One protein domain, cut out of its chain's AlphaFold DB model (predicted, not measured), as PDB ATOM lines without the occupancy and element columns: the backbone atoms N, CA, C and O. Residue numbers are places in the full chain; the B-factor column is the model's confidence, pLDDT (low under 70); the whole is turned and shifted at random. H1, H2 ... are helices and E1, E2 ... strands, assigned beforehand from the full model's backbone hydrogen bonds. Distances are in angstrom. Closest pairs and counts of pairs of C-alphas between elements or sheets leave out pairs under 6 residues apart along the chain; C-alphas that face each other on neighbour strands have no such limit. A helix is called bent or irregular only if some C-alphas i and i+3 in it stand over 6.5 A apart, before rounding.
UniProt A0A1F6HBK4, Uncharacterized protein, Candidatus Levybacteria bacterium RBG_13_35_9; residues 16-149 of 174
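Overview. This is residues 16 to 149 of the 174 residues of an uncharacterized protein of Candidatus Levybacteria bacterium RBG_13_35_9 (UniProt A0A1F6HBK4). What is the main shape? A strongly twisted sheet of seven strands curls round one long helix, H2, and two short helices, H1 and H3, pack on the sheet's opposite face, making three layers. What builds it? The printed part has 134 residues, with three named helices and seven named strands in the order E1 E2 E3 H1 H2 E4 E5 E6 E7 H3, a mixed class. The sheet's order is E1 E2 E3 E7 E6 E5 E4, mixed, and the whole is compact, with a radius of gyration of the C-alphas of 14.3 A and spans of 38 by 36 by 27 A.

Arrangement. How do the strands pair? E7, residues 132 to 142, is antiparallel to E6, residues 120 to 129, and parallel to E3, residues 45 to 50; within hydrogen-bond range are N 127 and O 134, 3.0 A, and N 135 and O 47, 2.8 A. E2, residues 32 to 38, is antiparallel to E3, N 35 and O 48 at 2.9 A, and to edge strand E1, residues 16 to 18, N 18 and O 32 at 2.8 A. E5, residues 106 to 111, is antiparallel to E6, N 109 and O 122 at 2.9 A, and to edge strand E4, residues 94 to 96, N 96 and O 106 at 2.8 A. Which strands form meanders, each strand the antiparallel neighbour of the one before? E1 E2 E3 and E4 E5 E6 E7 do, as hairpins. Where are the helices? The sheet curls round H2, residues 67 to 87, whose closest C-alphas to E6 are Val 73 and Leu 122, 7.3 A. On the opposite face H1, residues 56 to 63, runs across E7 at 64 degrees on the local plane, closest C-alphas Phe 58 and Ala 139, 5.4 A; H3, residues 143 to 149, is over E7, slantwise at 55 degrees on the local plane, closest C-alphas Val 149 and Ala 139, 7.1 A. Are the helices' backbones in range? In H1 and H2 every O i to N i+4 pair is; irregular H3, with C-alphas 144 and 147 7.5 A apart, has 1 of 3, and 3 of 4 O i to N i+3 pairs.

Along the chain. Which elements are longest? E7 measures 30.5 A, H2 30.1 A and E6 27.0 A. Where are the anchors? E1 begins at C-alpha 16, (-17.496, -14.583, -26.203), and H3 ends at C-alpha 149, (-30.499, -35.644, -30.021).

Size, cuts and confidence. How large is it? The farthest C-alphas, Gln 21 and Asp 116, are 39.6 A apart. Is it continuous? The printed part has no cut, and its long link is E1 to E2. Where is confidence low? Residues 38 to 43 and 89 to 90 are under pLDDT 70.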
ATOM      1  N   ARG A  16     -18.809 -13.994 -25.907       84.88
ATOM      2  CA  ARG A  16     -17.496 -14.583 -26.203       84.88
ATOM      3  C   ARG A  16     -17.665 -15.976 -26.796       84.88
ATOM      4  O   ARG A  16     -18.544 -16.728 -26.384       84.88
ATOM      5  N   VAL A  17     -16.833 -16.329 -27.772       88.00
ATOM      6  CA  VAL A  17     -16.684 -17.729 -28.188       88.00
ATOM      7  C   VAL A  17     -15.661 -18.371 -27.261       88.00
ATOM      8  O   VAL A  17     -14.540 -17.880 -27.175       88.00
ATOM      9  N   VAL A  18     -16.051 -19.438 -26.572       88.31
ATOM     10  CA  VAL A  18     -15.178 -20.224 -25.691       88.31
ATOM     11  C   VAL A  18     -14.932 -21.606 -26.283       88.31
ATOM     12  O   VAL A  18     -15.818 -22.159 -26.937       88.31
ATOM     13  N   GLY A  19     -13.737 -22.156 -26.076       87.62
ATOM     14  CA  GLY A  19     -13.346 -23.496 -26.538       87.62
ATOM     15  C   GLY A  19     -12.639 -24.302 -25.449       87.62
ATOM     16  O   GLY A  19     -12.684 -23.939 -24.279       87.62
ATOM     17  N   ARG A  20     -11.929 -25.374 -25.826       86.69
ATOM     18  CA  ARG A  20     -11.168 -26.227 -24.886       86.69
ATOM     19  C   ARG A  20     -10.223 -25.468 -23.946       86.69
ATOM     20  O   ARG A  20     -10.008 -25.902 -22.822       86.69
ATOM     21  N   GLN A  21      -9.643 -24.357 -24.402       86.62
ATOM     22  CA  GLN A  21      -8.737 -23.536 -23.589       86.62
ATOM     23  C   GLN A  21      -9.450 -22.866 -22.407       86.62
ATOM     24  O   GLN A  21      -8.855 -22.671 -21.355       86.62
ATOM     25  N   ASP A  22     -10.723 -22.527 -22.591       85.94
ATOM     26  CA  ASP A  22     -11.570 -21.870 -21.601       85.94
ATOM     27  C   ASP A  22     -12.341 -22.883 -20.744       85.94
ATOM     28  O   ASP A  22     -12.641 -22.634 -19.579       85.94
ATOM     29  N   VAL A  23     -12.689 -24.019 -21.352       83.81
ATOM     30  CA  VAL A  23     -13.535 -25.063 -20.781       83.81
ATOM     31  C   VAL A  23     -12.824 -26.410 -20.969       83.81
ATOM     32  O   VAL A  23     -12.971 -27.034 -22.024       83.81
ATOM     33  N   PRO A  24     -12.030 -26.873 -19.982       80.69
ATOM     34  CA  PRO A  24     -11.078 -27.976 -20.170       80.69
ATOM     35  C   PRO A  24     -11.681 -29.307 -20.637       80.69
ATOM     36  O   PRO A  24     -10.993 -30.107 -21.271       80.69
ATOM     37  N   TRP A  25     -12.963 -29.551 -20.350       80.69
ATOM     38  CA  TRP A  25     -13.676 -30.768 -20.756       80.69
ATOM     39  C   TRP A  25     -14.229 -30.723 -22.191       80.69
ATOM     40  O   TRP A  25     -14.735 -31.735 -22.690       80.69
ATOM     41  N   PHE A  26     -14.150 -29.579 -22.878       84.56
ATOM     42  CA  PHE A  26     -14.476 -29.505 -24.302       84.56
ATOM     43  C   PHE A  26     -13.397 -30.206 -25.131       84.56
ATOM     44  O   PHE A  26     -12.198 -30.124 -24.857       84.56
ATOM     45  N   ASN A  27     -13.815 -30.897 -26.189       81.06
ATOM     46  CA  ASN A  27     -12.878 -31.362 -27.208       81.06
ATOM     47  C   ASN A  27     -12.443 -30.194 -28.126       81.06
ATOM     48  O   ASN A  27     -12.920 -29.067 -27.997       81.06
ATOM     49  N   ASN A  28     -11.533 -30.460 -29.068       81.75
ATOM     50  CA  ASN A  28     -10.976 -29.422 -29.952       81.75
ATOM     51  C   ASN A  28     -11.993 -28.849 -30.960       81.75
ATOM     52  O   ASN A  28     -11.756 -27.790 -31.538       81.75
ATOM     53  N   GLU A  29     -13.111 -29.539 -31.175       81.12
ATOM     54  CA  GLU A  29     -14.156 -29.164 -32.132       81.12
ATOM     55  C   GLU A  29     -15.305 -28.397 -31.455       81.12
ATOM     56  O   GLU A  29     -16.024 -27.632 -32.102       81.12
ATOM     57  N   GLN A  30     -15.459 -28.559 -30.139       81.75
ATOM     58  CA  GLN A  30     -16.493 -27.927 -29.335       81.75
ATOM     59  C   GLN A  30     -16.166 -26.460 -29.040       81.75
ATOM     60  O   GLN A  30     -15.068 -26.090 -28.622       81.75
ATOM     61  N   LYS A  31     -17.178 -25.617 -29.240       86.56
ATOM     62  CA  LYS A  31     -17.168 -24.173 -29.006       86.56
ATOM     63  C   LYS A  31     -18.515 -23.731 -28.431       86.56
ATOM     64  O   LYS A  31     -19.557 -24.150 -28.908       86.56
ATOM     65  N   ALA A  32     -18.555 -22.834 -27.462       87.88
ATOM     66  CA  ALA A  32     -19.820 -22.228 -27.038       87.88
ATOM     67  C   ALA A  32     -19.788 -20.736 -27.319       87.88
ATOM     68  O   ALA A  32     -18.749 -20.104 -27.157       87.88
ATOM     69  N   VAL A  33     -20.925 -20.152 -27.697       88.44
ATOM     70  CA  VAL A  33     -21.089 -18.708 -27.498       88.44
ATOM     71  C   VAL A  33     -21.637 -18.519 -26.100       88.44
ATOM     72  O   VAL A  33     -22.738 -18.989 -25.817       88.44
ATOM     73  N   ILE A  34     -20.850 -17.866 -25.254       88.44
ATOM     74  CA  ILE A  34     -21.166 -17.585 -23.863       88.44
ATOM     75  C   ILE A  34     -21.488 -16.107 -23.691       88.44
ATOM     76  O   ILE A  34     -20.870 -15.259 -24.331       88.44
ATOM     77  N   THR A  35     -22.472 -15.807 -22.853       87.19
ATOM     78  CA  THR A  35     -22.815 -14.445 -22.453       87.19
ATOM     79  C   THR A  35     -22.921 -14.345 -20.949       87.19
ATOM     80  O   THR A  35     -23.316 -15.303 -20.284       87.19
ATOM     81  N   PHE A  36     -22.622 -13.164 -20.422       82.12
ATOM     82  CA  PHE A  36     -23.022 -12.827 -19.069       82.12
ATOM     83  C   PHE A  36     -24.548 -12.773 -18.987       82.12
ATOM     84  O   PHE A  36     -25.187 -12.093 -19.796       82.12
ATOM     85  N   ALA A  37     -25.123 -13.495 -18.034       76.38
ATOM     86  CA  ALA A  37     -26.531 -13.420 -17.699       76.38
ATOM     87  C   ALA A  37     -26.636 -12.878 -16.270       76.38
ATOM     88  O   ALA A  37     -26.357 -13.572 -15.296       76.38
ATOM     89  N   ALA A  38     -26.993 -11.599 -16.153       60.22
ATOM     90  CA  ALA A  38     -27.290 -10.998 -14.862       60.22
ATOM     91  C   ALA A  38     -28.672 -11.488 -14.411       60.22
ATOM     92  O   ALA A  38     -29.676 -11.119 -15.022       60.22
ATOM     93  N   PHE A  39     -28.738 -12.313 -13.364       66.50
ATOM     94  CA  PHE A  39     -30.011 -12.588 -12.689       66.50
ATOM     95  C   PHE A  39     -30.192 -11.550 -11.567       66.50
ATOM     96  O   PHE A  39     -29.319 -11.420 -10.708       66.50
ATOM     97  N   PRO A  40     -31.265 -10.747 -11.581       58.59
ATOM     98  CA  PRO A  40     -31.402  -9.611 -10.666       58.59
ATOM     99  C   PRO A  40     -31.368  -9.991  -9.178       58.59
ATOM    100  O   PRO A  40     -30.875  -9.215  -8.366       58.59
ATOM    101  N   ASP A  41     -31.832 -11.193  -8.827       62.16
ATOM    102  CA  ASP A  41     -32.236 -11.509  -7.449       62.16
ATOM    103  C   ASP A  41     -31.214 -12.319  -6.635       62.16
ATOM    104  O   ASP A  41     -31.439 -12.605  -5.465       62.16
ATOM    105  N   HIS A  42     -30.069 -12.667  -7.223       64.81
ATOM    106  CA  HIS A  42     -29.096 -13.580  -6.597       64.81
ATOM    107  C   HIS A  42     -27.702 -12.981  -6.353       64.81
ATOM    108  O   HIS A  42     -26.858 -13.623  -5.729       64.81
ATOM    109  N   GLY A  43     -27.422 -11.772  -6.859       67.19
ATOM    110  CA  GLY A  43     -26.151 -11.062  -6.649       67.19
ATOM    111  C   GLY A  43     -24.883 -11.758  -7.174       67.19
ATOM    112  O   GLY A  43     -23.791 -11.220  -7.000       67.19
ATOM    113  N   LYS A  44     -24.995 -12.930  -7.812       72.12
ATOM    114  CA  LYS A  44     -23.862 -13.693  -8.345       72.12
ATOM    115  C   LYS A  44     -23.767 -13.530  -9.868       72.12
ATOM    116  O   LYS A  44     -24.766 -13.362 -10.551       72.12
ATOM    117  N   PRO A  45     -22.566 -13.533 -10.447       77.50
ATOM    118  CA  PRO A  45     -22.412 -13.662 -11.889       77.50
ATOM    119  C   PRO A  45     -22.751 -15.089 -12.349       77.50
ATOM    120  O   PRO A  45     -22.216 -16.041 -11.786       77.50
ATOM    121  N   VAL A  46     -23.565 -15.247 -13.401       85.88
ATOM    122  CA  VAL A  46     -23.660 -16.508 -14.160       85.88
ATOM    123  C   VAL A  46     -23.357 -16.280 -15.624       85.88
ATOM    124  O   VAL A  46     -23.776 -15.295 -16.237       85.88
ATOM    125  N   TYR A  47     -22.690 -17.265 -16.206       88.00
ATOM    126  CA  TYR A  47     -22.496 -17.342 -17.638       88.00
ATOM    127  C   TYR A  47     -23.472 -18.317 -18.291       88.00
ATOM    128  O   TYR A  47     -23.646 -19.444 -17.838       88.00
ATOM    129  N   LEU A  48     -24.086 -17.898 -19.394       90.31
ATOM    130  CA  LEU A  48     -24.956 -18.738 -20.211       90.31
ATOM    131  C   LEU A  48     -24.286 -19.024 -21.554       90.31
ATOM    132  O   LEU A  48     -24.101 -18.118 -22.368       90.31
ATOM    133  N   GLY A  49     -23.925 -20.284 -21.784       90.25
ATOM    134  CA  GLY A  49     -23.306 -20.792 -23.003       90.25
ATOM    135  C   GLY A  49     -24.285 -21.562 -23.881       90.25
ATOM    136  O   GLY A  49     -25.128 -22.303 -23.389       90.25
ATOM    137  N   SER A  50     -24.159 -21.437 -25.202       90.88
ATOM    138  CA  SER A  50     -24.890 -22.278 -26.157       90.88
ATOM    139  C   SER A  50     -23.928 -23.058 -27.044       90.88
ATOM    140  O   SER A  50     -23.194 -22.470 -27.844       90.88
ATOM    141  N   LEU A  51     -23.976 -24.384 -26.915       86.94
ATOM    142  CA  LEU A  51     -23.246 -25.340 -27.748       86.94
ATOM    143  C   LEU A  51     -23.997 -25.707 -29.024       86.94
ATOM    144  O   LEU A  51     -23.390 -26.236 -29.949       86.94
ATOM    145  N   LEU A  52     -25.276 -25.341 -29.137       88.00
ATOM    146  CA  LEU A  52     -26.086 -25.522 -30.349       88.00
ATOM    147  C   LEU A  52     -25.341 -25.088 -31.618       88.00
ATOM    148  O   LEU A  52     -25.408 -25.765 -32.635       88.00
ATOM    149  N   LYS A  53     -24.583 -23.986 -31.545       82.50
ATOM    150  CA  LYS A  53     -23.825 -23.419 -32.673       82.50
ATOM    151  C   LYS A  53     -22.720 -24.334 -33.215       82.50
ATOM    152  O   LYS A  53     -22.258 -24.094 -34.323       82.50
ATOM    153  N   THR A  54     -22.303 -25.353 -32.465       85.44
ATOM    154  CA  THR A  54     -21.262 -26.304 -32.897       85.44
ATOM    155  C   THR A  54     -21.786 -27.478 -33.676       85.44
ATOM    156  O   THR A  54     -21.047 -28.047 -34.469       85.44
ATOM    157  N   HIS A  55     -23.043 -27.851 -33.449       89.06
ATOM    158  CA  HIS A  55     -23.585 -29.071 -34.008       89.06
ATOM    159  C   HIS A  55     -24.782 -28.744 -34.907       89.06
ATOM    160  O   HIS A  55     -25.825 -28.308 -34.403       89.06
ATOM    161  N   PRO A  56     -24.679 -28.966 -36.233       90.75
ATOM    162  CA  PRO A  56     -25.710 -28.564 -37.189       90.75
ATOM    163  C   PRO A  56     -27.104 -29.114 -36.871       90.75
ATOM    164  O   PRO A  56     -28.091 -28.396 -37.024       90.75
ATOM    165  N   LEU A  57     -27.196 -30.354 -36.370       93.81
ATOM    166  CA  LEU A  57     -28.473 -30.945 -35.954       93.81
ATOM    167  C   LEU A  57     -29.109 -30.154 -34.807       93.81
ATOM    168  O   LEU A  57     -30.300 -29.857 -34.860       93.81
ATOM    169  N   PHE A  58     -28.339 -29.812 -33.772       94.06
ATOM    170  CA  PHE A  58     -28.881 -29.135 -32.592       94.06
ATOM    171  C   PHE A  58     -29.288 -27.704 -32.931       94.06
ATOM    172  O   PHE A  58     -30.372 -27.265 -32.548       94.06
ATOM    173  N   LEU A  59     -28.471 -27.009 -33.730       92.12
ATOM    174  CA  LEU A  59     -28.820 -25.701 -34.272       92.12
ATOM    175  C   LEU A  59     -30.098 -25.758 -35.116       92.12
ATOM    176  O   LEU A  59     -30.965 -24.901 -34.967       92.12
ATOM    177  N   GLY A  60     -30.221 -26.759 -35.992       93.50
ATOM    178  CA  GLY A  60     -31.391 -26.947 -36.845       93.50
ATOM    179  C   GLY A  60     -32.668 -27.195 -36.043       93.50
ATOM    180  O   GLY A  60     -33.690 -26.566 -36.307       93.50
ATOM    181  N   LEU A  61     -32.602 -28.050 -35.020       94.62
ATOM    182  CA  LEU A  61     -33.737 -28.334 -34.137       94.62
ATOM    183  C   LEU A  61     -34.153 -27.107 -33.319       94.62
ATOM    184  O   LEU A  61     -35.345 -26.819 -33.235       94.62
ATOM    185  N   ALA A  62     -33.190 -26.351 -32.788       93.00
ATOM    186  CA  ALA A  62     -33.471 -25.122 -32.053       93.00
ATOM    187  C   ALA A  62     -34.066 -24.023 -32.952       93.00
ATOM    188  O   ALA A  62     -34.988 -23.324 -32.542       93.00
ATOM    189  N   ARG A  63     -33.592 -23.897 -34.201       91.69
ATOM    190  CA  ARG A  63     -34.164 -22.977 -35.205       91.69
ATOM    191  C   ARG A  63     -35.582 -23.356 -35.634       91.69
ATOM    192  O   ARG A  63     -36.311 -22.497 -36.109       91.69
ATOM    193  N   GLY A  64     -35.963 -24.624 -35.483       92.00
ATOM    194  CA  GLY A  64     -37.304 -25.119 -35.795       92.00
ATOM    195  C   GLY A  64     -38.356 -24.839 -34.719       92.00
ATOM    196  O   GLY A  64     -39.507 -25.238 -34.896       92.00
ATOM    197  N   LEU A  65     -37.982 -24.205 -33.603       91.69
ATOM    198  CA  LEU A  65     -38.921 -23.817 -32.554       91.69
ATOM    199  C   LEU A  65     -39.701 -22.565 -32.957       91.69
ATOM    200  O   LEU A  65     -39.139 -21.614 -33.496       91.69
ATOM    201  N   ASN A  66     -40.995 -22.536 -32.643       94.38
ATOM    202  CA  ASN A  66     -41.788 -21.317 -32.797       94.38
ATOM    203  C   ASN A  66     -41.539 -20.324 -31.639       94.38
ATOM    204  O   ASN A  66     -40.796 -20.597 -30.688       94.38
ATOM    205  N   GLY A  67     -42.163 -19.144 -31.720       93.00
ATOM    206  CA  GLY A  67     -41.991 -18.082 -30.725       93.00
ATOM    207  C   GLY A  67     -42.434 -18.483 -29.313       93.00
ATOM    208  O   GLY A  67     -41.740 -18.174 -28.347       93.00
ATOM    209  N   ASP A  68     -43.546 -19.211 -29.180       94.44
ATOM    210  CA  ASP A  68     -44.036 -19.701 -27.885       94.44
ATOM    211  C   ASP A  68     -43.116 -20.757 -27.276       94.44
ATOM    212  O   ASP A  68     -42.807 -20.712 -26.087       94.44
ATOM    213  N   GLU A  69     -42.649 -21.695 -28.092       93.50
ATOM    214  CA  GLU A  69     -41.707 -22.737 -27.692       93.50
ATOM    215  C   GLU A  69     -40.385 -22.122 -27.221       93.50
ATOM    216  O   GLU A  69     -39.887 -22.464 -26.148       93.50
ATOM    217  N   SER A  70     -39.873 -21.138 -27.960       91.19
ATOM    218  CA  SER A  70     -38.674 -20.383 -27.585       91.19
ATOM    219  C   SER A  70     -38.864 -19.631 -26.263       91.19
ATOM    220  O   SER A  70     -37.989 -19.669 -25.397       91.19
ATOM    221  N   ARG A  71     -40.028 -18.996 -26.050       91.62
ATOM    222  CA  ARG A  71     -40.360 -18.335 -24.775       91.62
ATOM    223  C   ARG A  71     -40.401 -19.322 -23.608       91.62
ATOM    224  O   ARG A  71     -39.836 -19.036 -22.554       91.62
ATOM    225  N   LYS A  72     -41.029 -20.488 -23.794       92.50
ATOM    226  CA  LYS A  72     -41.097 -21.551 -22.776       92.50
ATOM    227  C   LYS A  72     -39.707 -22.071 -22.407       92.50
ATOM    228  O   LYS A  72     -39.424 -22.246 -21.224       92.50
ATOM    229  N   VAL A  73     -38.834 -22.268 -23.397       92.88
ATOM    230  CA  VAL A  73     -37.438 -22.686 -23.190       92.88
ATOM    231  C   VAL A  73     -36.663 -21.640 -22.401       92.88
ATOM    232  O   VAL A  73     -36.081 -21.978 -21.376       92.88
ATOM    233  N   ASN A  74     -36.716 -20.370 -22.808       89.62
ATOM    234  CA  ASN A  74     -36.012 -19.289 -22.110       89.62
ATOM    235  C   ASN A  74     -36.498 -19.119 -20.664       89.62
ATOM    236  O   ASN A  74     -35.685 -18.964 -19.755       89.62
ATOM    237  N   SER A  75     -37.812 -19.211 -20.440       90.12
ATOM    238  CA  SER A  75     -38.392 -19.196 -19.093       90.12
ATOM    239  C   SER A  75     -37.886 -20.370 -18.250       90.12
ATOM    240  O   SER A  75     -37.452 -20.177 -17.115       90.12
ATOM    241  N   ARG A  76     -37.843 -21.586 -18.814       91.50
ATOM    242  CA  ARG A  76     -37.300 -22.745 -18.098       91.50
ATOM    243  C   ARG A  76     -35.811 -22.596 -17.795       91.50
ATOM    244  O   ARG A  76     -35.425 -22.904 -16.675       91.50
ATOM    245  N   ILE A  77     -34.998 -22.121 -18.741       90.94
ATOM    246  CA  ILE A  77     -33.562 -21.873 -18.529       90.94
ATOM    247  C   ILE A  77     -33.368 -20.954 -17.324       90.94
ATOM    248  O   ILE A  77     -32.609 -21.292 -16.421       90.94
ATOM    249  N   ARG A  78     -34.107 -19.839 -17.274       88.00
ATOM    250  CA  ARG A  78     -34.058 -18.904 -16.147       88.00
ATOM    251  C   ARG A  78     -34.361 -19.600 -14.820       88.00
ATOM    252  O   ARG A  78     -33.554 -19.520 -13.905       88.00
ATOM    253  N   ILE A  79     -35.468 -20.337 -14.751       88.12
ATOM    254  CA  ILE A  79     -35.888 -21.044 -13.533       88.12
ATOM    255  C   ILE A  79     -34.842 -22.075 -13.081       88.12
ATOM    256  O   ILE A  79     -34.580 -22.210 -11.890       88.12
ATOM    257  N   VAL A  80     -34.269 -22.842 -14.011       88.69
ATOM    258  CA  VAL A  80     -33.258 -23.862 -13.687       88.69
ATOM    259  C   VAL A  80     -31.990 -23.207 -13.144       88.69
ATOM    260  O   VAL A  80     -31.417 -23.691 -12.169       88.69
ATOM    261  N   ILE A  81     -31.569 -22.098 -13.751       88.25
ATOM    262  CA  ILE A  81     -30.400 -21.344 -13.309       88.25
ATOM    263  C   ILE A  81     -30.629 -20.730 -11.923       88.25
ATOM    264  O   ILE A  81     -29.781 -20.901 -11.053       88.25
ATOM    265  N   GLU A  82     -31.772 -20.081 -11.688       85.94
ATOM    266  CA  GLU A  82     -32.125 -19.512 -10.377       85.94
ATOM    267  C   GLU A  82     -32.096 -20.593  -9.287       85.94
ATOM    268  O   GLU A  82     -31.392 -20.449  -8.291       85.94
ATOM    269  N   ARG A  83     -32.733 -21.750  -9.522       85.69
ATOM    270  CA  ARG A  83     -32.680 -22.879  -8.574       85.69
ATOM    271  C   ARG A  83     -31.261 -23.362  -8.301       85.69
ATOM    272  O   ARG A  83     -30.930 -23.656  -7.157       85.69
ATOM    273  N   TYR A  84     -30.440 -23.476  -9.342       84.94
ATOM    274  CA  TYR A  84     -29.054 -23.903  -9.184       84.94
ATOM    275  C   TYR A  84     -28.273 -22.937  -8.288       84.94
ATOM    276  O   TYR A  84     -27.506 -23.382  -7.435       84.94
ATOM    277  N   LEU A  85     -28.492 -21.634  -8.452       84.25
ATOM    278  CA  LEU A  85     -27.776 -20.601  -7.708       84.25
ATOM    279  C   LEU A  85     -28.263 -20.448  -6.266       84.25
ATOM    280  O   LEU A  85     -27.442 -20.145  -5.395       84.25
ATOM    281  N   ASP A  86     -29.550 -20.699  -6.024       83.12
ATOM    282  CA  ASP A  86     -30.177 -20.578  -4.707       83.12
ATOM    283  C   ASP A  86     -30.002 -21.835  -3.849       83.12
ATOM    284  O   ASP A  86     -29.671 -21.749  -2.669       83.12
ATOM    285  N   GLN A  87     -30.251 -23.013  -4.426       76.12
ATOM    286  CA  GLN A  87     -30.422 -24.259  -3.670       76.12
ATOM    287  C   GLN A  87     -29.277 -25.250  -3.883       76.12
ATOM    288  O   GLN A  87     -29.181 -26.230  -3.150       76.12
ATOM    289  N   GLY A  88     -28.448 -25.072  -4.919       70.69
ATOM    290  CA  GLY A  88     -27.449 -26.064  -5.343       70.69
ATOM    291  C   GLY A  88     -28.044 -27.385  -5.868       70.69
ATOM    292  O   GLY A  88     -27.355 -28.150  -6.550       70.69
ATOM    293  N   GLU A  89     -29.326 -27.646  -5.606       66.81
ATOM    294  CA  GLU A  89     -30.051 -28.837  -6.028       66.81
ATOM    295  C   GLU A  89     -30.309 -28.863  -7.533       66.81
ATOM    296  O   GLU A  89     -30.547 -27.847  -8.191       66.81
ATOM    297  N   ASN A  90     -30.302 -30.080  -8.074       64.94
ATOM    298  CA  ASN A  90     -30.574 -30.337  -9.475       64.94
ATOM    299  C   ASN A  90     -31.775 -31.274  -9.607       64.94
ATOM    300  O   ASN A  90     -31.644 -32.491  -9.499       64.94
ATOM    301  N   ARG A  91     -32.961 -30.700  -9.810       76.38
ATOM    302  CA  ARG A  91     -34.182 -31.464 -10.097       76.38
ATOM    303  C   ARG A  91     -34.423 -31.494 -11.596       76.38
ATOM    304  O   ARG A  91     -35.261 -30.746 -12.084       76.38
ATOM    305  N   CYS A  92     -33.688 -32.351 -12.291       85.44
ATOM    306  CA  CYS A  92     -33.899 -32.636 -13.705       85.44
ATOM    307  C   CYS A  92     -34.827 -33.852 -13.884       85.44
ATOM    308  O   CYS A  92     -35.049 -34.639 -12.963       85.44
ATOM    309  N   ALA A  93     -35.386 -34.015 -15.083       88.12
ATOM    310  CA  ALA A  93     -36.207 -35.178 -15.410       88.12
ATOM    311  C   ALA A  93     -35.358 -36.434 -15.653       88.12
ATOM    312  O   ALA A  93     -35.816 -37.550 -15.415       88.12
ATOM    313  N   ALA A  94     -34.140 -36.254 -16.163       89.81
ATOM    314  CA  ALA A  94     -33.199 -37.335 -16.402       89.81
ATOM    315  C   ALA A  94     -31.760 -36.814 -16.472       89.81
ATOM    316  O   ALA A  94     -31.529 -35.648 -16.792       89.81
ATOM    317  N   THR A  95     -30.810 -37.725 -16.267       90.88
ATOM    318  CA  THR A  95     -29.373 -37.474 -16.402       90.88
ATOM    319  C   THR A  95     -28.773 -38.444 -17.414       90.88
ATOM    320  O   THR A  95     -29.030 -39.647 -17.360       90.88
ATOM    321  N   MET A  96     -27.994 -37.913 -18.352       91.25
ATOM    322  CA  MET A  96     -27.174 -38.645 -19.314       91.25
ATOM    323  C   MET A  96     -25.720 -38.579 -18.866       91.25
ATOM    324  O   MET A  96     -25.091 -37.522 -18.961       91.25
ATOM    325  N   SER A  97     -25.185 -39.706 -18.409       89.69
ATOM    326  CA  SER A  97     -23.793 -39.779 -17.974       89.69
ATOM    327  C   SER A  97     -22.853 -40.071 -19.135       89.69
ATOM    328  O   SER A  97     -23.191 -40.804 -20.069       89.69
ATOM    329  N   SER A  98     -21.677 -39.455 -19.101       86.06
ATOM    330  CA  SER A  98     -20.624 -39.673 -20.095       86.06
ATOM    331  C   SER A  98     -19.795 -40.905 -19.740       86.06
ATOM    332  O   SER A  98     -19.381 -41.066 -18.597       86.06
ATOM    333  N   LEU A  99     -19.466 -41.733 -20.735       84.12
ATOM    334  CA  LEU A  99     -18.455 -42.792 -20.593       84.12
ATOM    335  C   LEU A  99     -17.014 -42.264 -20.612       84.12
ATOM    336  O   LEU A  99     -16.076 -43.002 -20.326       84.12
ATOM    337  N   ARG A 100     -16.819 -41.003 -21.005       83.69
ATOM    338  CA  ARG A 100     -15.505 -40.352 -21.032       83.69
ATOM    339  C   ARG A 100     -15.244 -39.655 -19.705       83.69
ATOM    340  O   ARG A 100     -16.059 -38.831 -19.287       83.69
ATOM    341  N   GLU A 101     -14.097 -39.957 -19.108       81.56
ATOM    342  CA  GLU A 101     -13.624 -39.347 -17.866       81.56
ATOM    343  C   GLU A 101     -13.551 -37.814 -17.979       81.56
ATOM    344  O   GLU A 101     -13.176 -37.265 -19.018       81.56
ATOM    345  N   GLY A 102     -13.953 -37.121 -16.911       80.56
ATOM    346  CA  GLY A 102     -13.891 -35.661 -16.809       80.56
ATOM    347  C   GLY A 102     -14.944 -34.888 -17.612       80.56
ATOM    348  O   GLY A 102     -14.983 -33.662 -17.520       80.56
ATOM    349  N   LYS A 103     -15.816 -35.556 -18.382       86.12
ATOM    350  CA  LYS A 103     -16.956 -34.887 -19.027       86.12
ATOM    351  C   LYS A 103     -18.139 -34.744 -18.066       86.12
ATOM    352  O   LYS A 103     -18.456 -35.702 -17.366       86.12
ATOM    353  N   PRO A 104     -18.826 -33.589 -18.069       89.06
ATOM    354  CA  PRO A 104     -19.978 -33.377 -17.209       89.06
ATOM    355  C   PRO A 104     -21.176 -34.183 -17.704       89.06
ATOM    356  O   PRO A 104     -21.367 -34.359 -18.911       89.06
ATOM    357  N   ASP A 105     -22.014 -34.601 -16.763       90.44
ATOM    358  CA  ASP A 105     -23.307 -35.208 -17.053       90.44
ATOM    359  C   ASP A 105     -24.266 -34.194 -17.685       90.44
ATOM    360  O   ASP A 105     -24.417 -33.066 -17.199       90.44
ATOM    361  N   ILE A 106     -24.983 -34.626 -18.724       92.38
ATOM    362  CA  ILE A 106     -26.044 -33.827 -19.338       92.38
ATOM    363  C   ILE A 106     -27.341 -34.045 -18.569       92.38
ATOM    364  O   ILE A 106     -27.854 -35.153 -18.438       92.38
ATOM    365  N   GLN A 107     -27.894 -32.949 -18.092       93.06
ATOM    366  CA  GLN A 107     -29.181 -32.861 -17.437       93.06
ATOM    367  C   GLN A 107     -30.260 -32.629 -18.488       93.06
ATOM    368  O   GLN A 107     -30.084 -31.847 -19.427       93.06
ATOM    369  N   VAL A 108     -31.394 -33.301 -18.322       93.38
ATOM    370  CA  VAL A 108     -32.530 -33.194 -19.233       93.38
ATOM    371  C   VAL A 108     -33.728 -32.646 -18.479       93.38
ATOM    372  O   VAL A 108     -34.217 -33.249 -17.527       93.38
ATOM    373  N   GLU A 109     -34.231 -31.504 -18.929       92.81
ATOM    374  CA  GLU A 109     -35.472 -30.897 -18.454       92.81
ATOM    375  C   GLU A 109     -36.574 -31.107 -19.481       92.81
ATOM    376  O   GLU A 109     -36.387 -30.848 -20.671       92.81
ATOM    377  N   ILE A 110     -37.742 -31.538 -19.011       92.25
ATOM    378  CA  ILE A 110     -38.948 -31.636 -19.827       92.25
ATOM    379  C   ILE A 110     -39.799 -30.393 -19.568       92.25
ATOM    380  O   ILE A 110     -40.108 -30.049 -18.426       92.25
ATOM    381  N   ILE A 111     -40.189 -29.719 -20.645       93.44
ATOM    382  CA  ILE A 111     -41.038 -28.533 -20.626       93.44
ATOM    383  C   ILE A 111     -42.381 -28.919 -21.242       93.44
ATOM    384  O   ILE A 111     -42.542 -28.920 -22.466       93.44
ATOM    385  N   GLY A 112     -43.329 -29.259 -20.371       89.69
ATOM    386  CA  GLY A 112     -44.630 -29.820 -20.735       89.69
ATOM    387  C   GLY A 112     -44.797 -31.244 -20.206       89.69
ATOM    388  O   GLY A 112     -44.143 -31.629 -19.237       89.69
ATOM    389  N   ASP A 113     -45.675 -32.010 -20.846       85.31
ATOM    390  CA  ASP A 113     -45.919 -33.424 -20.547       85.31
ATOM    391  C   ASP A 113     -44.798 -34.307 -21.131       85.31
ATOM    392  O   ASP A 113     -44.418 -34.156 -22.294       85.31
ATOM    393  N   SER A 114     -44.256 -35.241 -20.346       80.31
ATOM    394  CA  SER A 114     -43.163 -36.132 -20.762       80.31
ATOM    395  C   SER A 114     -43.532 -37.111 -21.881       80.31
ATOM    396  O   SER A 114     -42.635 -37.589 -22.585       80.31
ATOM    397  N   PHE A 115     -44.823 -37.380 -22.068       79.56
ATOM    398  CA  PHE A 115     -45.362 -38.282 -23.081       79.56
ATOM    399  C   PHE A 115     -45.883 -37.552 -24.325       79.56
ATOM    400  O   PHE A 115     -46.079 -38.193 -25.359       79.56
ATOM    401  N   ASP A 116     -46.062 -36.228 -24.269       87.88
ATOM    402  CA  ASP A 116     -46.436 -35.437 -25.442       87.88
ATOM    403  C   ASP A 116     -45.230 -35.250 -26.379       87.88
ATOM    404  O   ASP A 116     -44.163 -34.742 -26.016       87.88
ATOM    405  N   ALA A 117     -45.425 -35.650 -27.635       87.38
ATOM    406  CA  ALA A 117     -44.465 -35.524 -28.722       87.38
ATOM    407  C   ALA A 117     -44.060 -34.066 -29.019       87.38
ATOM    408  O   ALA A 117     -42.968 -33.839 -29.557       87.38
ATOM    409  N   ASN A 118     -44.923 -33.099 -28.689       92.50
ATOM    410  CA  ASN A 118     -44.706 -31.669 -28.897       92.50
ATOM    411  C   ASN A 118     -44.137 -30.939 -27.677       92.50
ATOM    412  O   ASN A 118     -43.708 -29.793 -27.825       92.50
ATOM    413  N   SER A 119     -44.062 -31.591 -26.514       94.25
ATOM    414  CA  SER A 119     -43.304 -31.060 -25.380       94.25
ATOM    415  C   SER A 119     -41.845 -30.853 -25.753       94.25
ATOM    416  O   SER A 119     -41.315 -31.496 -26.663       94.25
ATOM    417  N   LEU A 120     -41.183 -29.944 -25.047       95.94
ATOM    418  CA  LEU A 120     -39.794 -29.600 -25.318       95.94
ATOM    419  C   LEU A 120     -38.882 -30.301 -24.320       95.94
ATOM    420  O   LEU A 120     -39.245 -30.524 -23.167       95.94
ATOM    421  N   ARG A 121     -37.676 -30.614 -24.774       95.31
ATOM    422  CA  ARG A 121     -36.575 -31.094 -23.955       95.31
ATOM    423  C   ARG A 121     -35.425 -30.112 -24.061       95.31
ATOM    424  O   ARG A 121     -35.021 -29.745 -25.167       95.31
ATOM    425  N   LEU A 122     -34.927 -29.698 -22.906       95.62
ATOM    426  CA  LEU A 122     -33.724 -28.899 -22.754       95.62
ATOM    427  C   LEU A 122     -32.627 -29.817 -22.219       95.62
ATOM    428  O   LEU A 122     -32.765 -30.373 -21.133       95.62
ATOM    429  N   TYR A 123     -31.561 -29.958 -22.994       95.06
ATOM    430  CA  TYR A 123     -30.356 -30.687 -22.632       95.06
ATOM    431  C   TYR A 123     -29.294 -29.661 -22.272       95.06
ATOM    432  O   TYR A 123     -29.015 -28.755 -23.066       95.06
ATOM    433  N   TYR A 124     -28.739 -29.778 -21.078       94.19
ATOM    434  CA  TYR A 124     -27.757 -28.831 -20.581       94.19
ATOM    435  C   TYR A 124     -26.797 -29.494 -19.612       94.19
ATOM    436  O   TYR A 124     -27.126 -30.489 -18.972       94.19
ATOM    437  N   HIS A 125     -25.647 -28.876 -19.415       92.44
ATOM    438  CA  HIS A 125     -24.787 -29.176 -18.287       92.44
ATOM    439  C   HIS A 125     -24.384 -27.896 -17.569       92.44
ATOM    440  O   HIS A 125     -24.521 -26.777 -18.072       92.44
ATOM    441  N   ARG A 126     -23.898 -28.086 -16.350       89.56
ATOM    442  CA  ARG A 126     -23.358 -27.026 -15.508       89.56
ATOM    443  C   ARG A 126     -21.850 -27.189 -15.440       89.56
ATOM    444  O   ARG A 126     -21.339 -28.302 -15.562       89.56
ATOM    445  N   GLY A 127     -21.160 -26.088 -15.232       88.31
ATOM    446  CA  GLY A 127     -19.736 -26.070 -14.948       88.31
ATOM    447  C   GLY A 127     -19.353 -24.701 -14.425       88.31
ATOM    448  O   GLY A 127     -20.222 -23.925 -14.036       88.31
ATOM    449  N   ASP A 128     -18.069 -24.391 -14.499       86.50
ATOM    450  CA  ASP A 128     -17.547 -23.085 -14.126       86.50
ATOM    451  C   ASP A 128     -16.873 -22.419 -15.325       86.50
ATOM    452  O   ASP A 128     -16.313 -23.079 -16.205       86.50
ATOM    453  N   PHE A 129     -16.926 -21.094 -15.364       84.69
ATOM    454  CA  PHE A 129     -16.157 -20.271 -16.285       84.69
ATOM    455  C   PHE A 129     -15.570 -19.089 -15.517       84.69
ATOM    456  O   PHE A 129     -16.296 -18.297 -14.920       84.69
ATOM    457  N   MET A 130     -14.236 -18.988 -15.504       83.38
ATOM    458  CA  MET A 130     -13.494 -17.960 -14.756       83.38
ATOM    459  C   MET A 130     -13.875 -17.878 -13.262       83.38
ATOM    460  O   MET A 130     -13.970 -16.792 -12.698       83.38
ATOM    461  N   GLY A 131     -14.115 -19.028 -12.620       81.06
ATOM    462  CA  GLY A 131     -14.486 -19.103 -11.201       81.06
ATOM    463  C   GLY A 131     -15.934 -18.707 -10.888       81.06
ATOM    464  O   GLY A 131     -16.302 -18.653  -9.718       81.06
ATOM    465  N   ALA A 132     -16.753 -18.439 -11.909       84.44
ATOM    466  CA  ALA A 132     -18.184 -18.201 -11.770       84.44
ATOM    467  C   ALA A 132     -18.990 -19.375 -12.351       84.44
ATOM    468  O   ALA A 132     -18.551 -19.976 -13.337       84.44
ATOM    469  N   PRO A 133     -20.189 -19.664 -11.815       87.12
ATOM    470  CA  PRO A 133     -21.030 -20.717 -12.357       87.12
ATOM    471  C   PRO A 133     -21.413 -20.451 -13.819       87.12
ATOM    472  O   PRO A 133     -21.682 -19.317 -14.237       87.12
ATOM    473  N   ALA A 134     -21.461 -21.519 -14.606       88.94
ATOM    474  CA  ALA A 134     -21.793 -21.493 -16.018       88.94
ATOM    475  C   ALA A 134     -22.838 -22.560 -16.364       88.94
ATOM    476  O   ALA A 134     -22.784 -23.706 -15.913       88.94
ATOM    477  N   PHE A 135     -23.791 -22.171 -17.203       91.00
ATOM    478  CA  PHE A 135     -24.868 -23.009 -17.702       91.00
ATOM    479  C   PHE A 135     -24.726 -23.164 -19.212       91.00
ATOM    480  O   PHE A 135     -24.793 -22.175 -19.942       91.00
ATOM    481  N   TYR A 136     -24.540 -24.386 -19.700       92.25
ATOM    482  CA  TYR A 136     -24.310 -24.662 -21.115       92.25
ATOM    483  C   TYR A 136     -25.495 -25.410 -21.712       92.25
ATOM    484  O   TYR A 136     -25.840 -26.495 -21.265       92.25
ATOM    485  N   ILE A 137     -26.108 -24.838 -22.746       94.19
ATOM    486  CA  ILE A 137     -27.200 -25.455 -23.500       94.19
ATOM    487  C   ILE A 137     -26.600 -26.334 -24.597       94.19
ATOM    488  O   ILE A 137     -26.077 -25.814 -25.592       94.19
ATOM    489  N   ASP A 138     -26.715 -27.647 -24.430       93.38
ATOM    490  CA  ASP A 138     -26.230 -28.660 -25.367       93.38
ATOM    491  C   ASP A 138     -27.189 -28.851 -26.544       93.38
ATOM    492  O   ASP A 138     -26.780 -28.824 -27.705       93.38
ATOM    493  N   ALA A 139     -28.480 -29.007 -26.247       95.31
ATOM    494  CA  ALA A 139     -29.522 -29.222 -27.242       95.31
ATOM    495  C   ALA A 139     -30.882 -28.715 -26.748       95.31
ATOM    496  O   ALA A 139     -31.198 -28.760 -25.560       95.31
ATOM    497  N   VAL A 140     -31.725 -28.278 -27.683       95.62
ATOM    498  CA  VAL A 140     -33.148 -28.029 -27.432       95.62
ATOM    499  C   VAL A 140     -33.935 -28.643 -28.572       95.62
ATOM    500  O   VAL A 140     -33.633 -28.401 -29.742       95.62
ATOM    501  N   ALA A 141     -34.929 -29.460 -28.245       95.31
ATOM    502  CA  ALA A 141     -35.743 -30.119 -29.253       95.31
ATOM    503  C   ALA A 141     -37.118 -30.501 -28.711       95.31
ATOM    504  O   ALA A 141     -37.321 -30.610 -27.506       95.31
ATOM    505  N   LYS A 142     -38.060 -30.776 -29.613       94.94
ATOM    506  CA  LYS A 142     -39.311 -31.455 -29.251       94.94
ATOM    507  C   LYS A 142     -39.038 -32.904 -28.853       94.94
ATOM    508  O   LYS A 142     -38.135 -33.533 -29.410       94.94
ATOM    509  N   THR A 143     -39.872 -33.467 -27.985       92.25
ATOM    510  CA  THR A 143     -39.806 -34.865 -27.535       92.25
ATOM    511  C   THR A 143     -39.743 -35.848 -28.703       92.25
ATOM    512  O   THR A 143     -38.948 -36.785 -28.669       92.25
ATOM    513  N   LYS A 144     -40.477 -35.606 -29.798       92.88
ATOM    514  CA  LYS A 144     -40.404 -36.447 -31.009       92.88
ATOM    515  C   LYS A 144     -39.014 -36.536 -31.655       92.88
ATOM    516  O   LYS A 144     -38.748 -37.468 -32.408       92.88
ATOM    517  N   TYR A 145     -38.126 -35.582 -31.379       94.69
ATOM    518  CA  TYR A 145     -36.748 -35.561 -31.874       94.69
ATOM    519  C   TYR A 145     -35.721 -35.990 -30.821       94.69
ATOM    520  O   TYR A 145     -34.533 -36.037 -31.133       94.69
ATOM    521  N   ALA A 146     -36.154 -36.348 -29.610       91.31
ATOM    522  CA  ALA A 146     -35.268 -36.682 -28.500       91.31
ATOM    523  C   ALA A 146     -34.266 -37.786 -28.847       91.31
ATOM    524  O   ALA A 146     -33.070 -37.609 -28.654       91.31
ATOM    525  N   LYS A 147     -34.727 -38.870 -29.484       91.31
ATOM    526  CA  LYS A 147     -33.848 -39.972 -29.900       91.31
ATOM    527  C   LYS A 147     -32.739 -39.513 -30.856       91.31
ATOM    528  O   LYS A 147     -31.624 -40.010 -30.774       91.31
ATOM    529  N   LYS A 148     -33.022 -38.555 -31.750       93.62
ATOM    530  CA  LYS A 148     -32.000 -37.992 -32.653       93.62
ATOM    531  C   LYS A 148     -30.955 -37.198 -31.872       93.62
ATOM    532  O   LYS A 148     -29.772 -37.314 -32.165       93.62
ATOM    533  N   VAL A 149     -31.397 -36.410 -30.892       93.81
ATOM    534  CA  VAL A 149     -30.499 -35.644 -30.021       93.81
ATOM    535  C   VAL A 149     -29.629 -36.579 -29.187       93.81
ATOM    536  O   VAL A 149     -28.412 -36.451 -29.194       93.81
TER     537      VAL A 149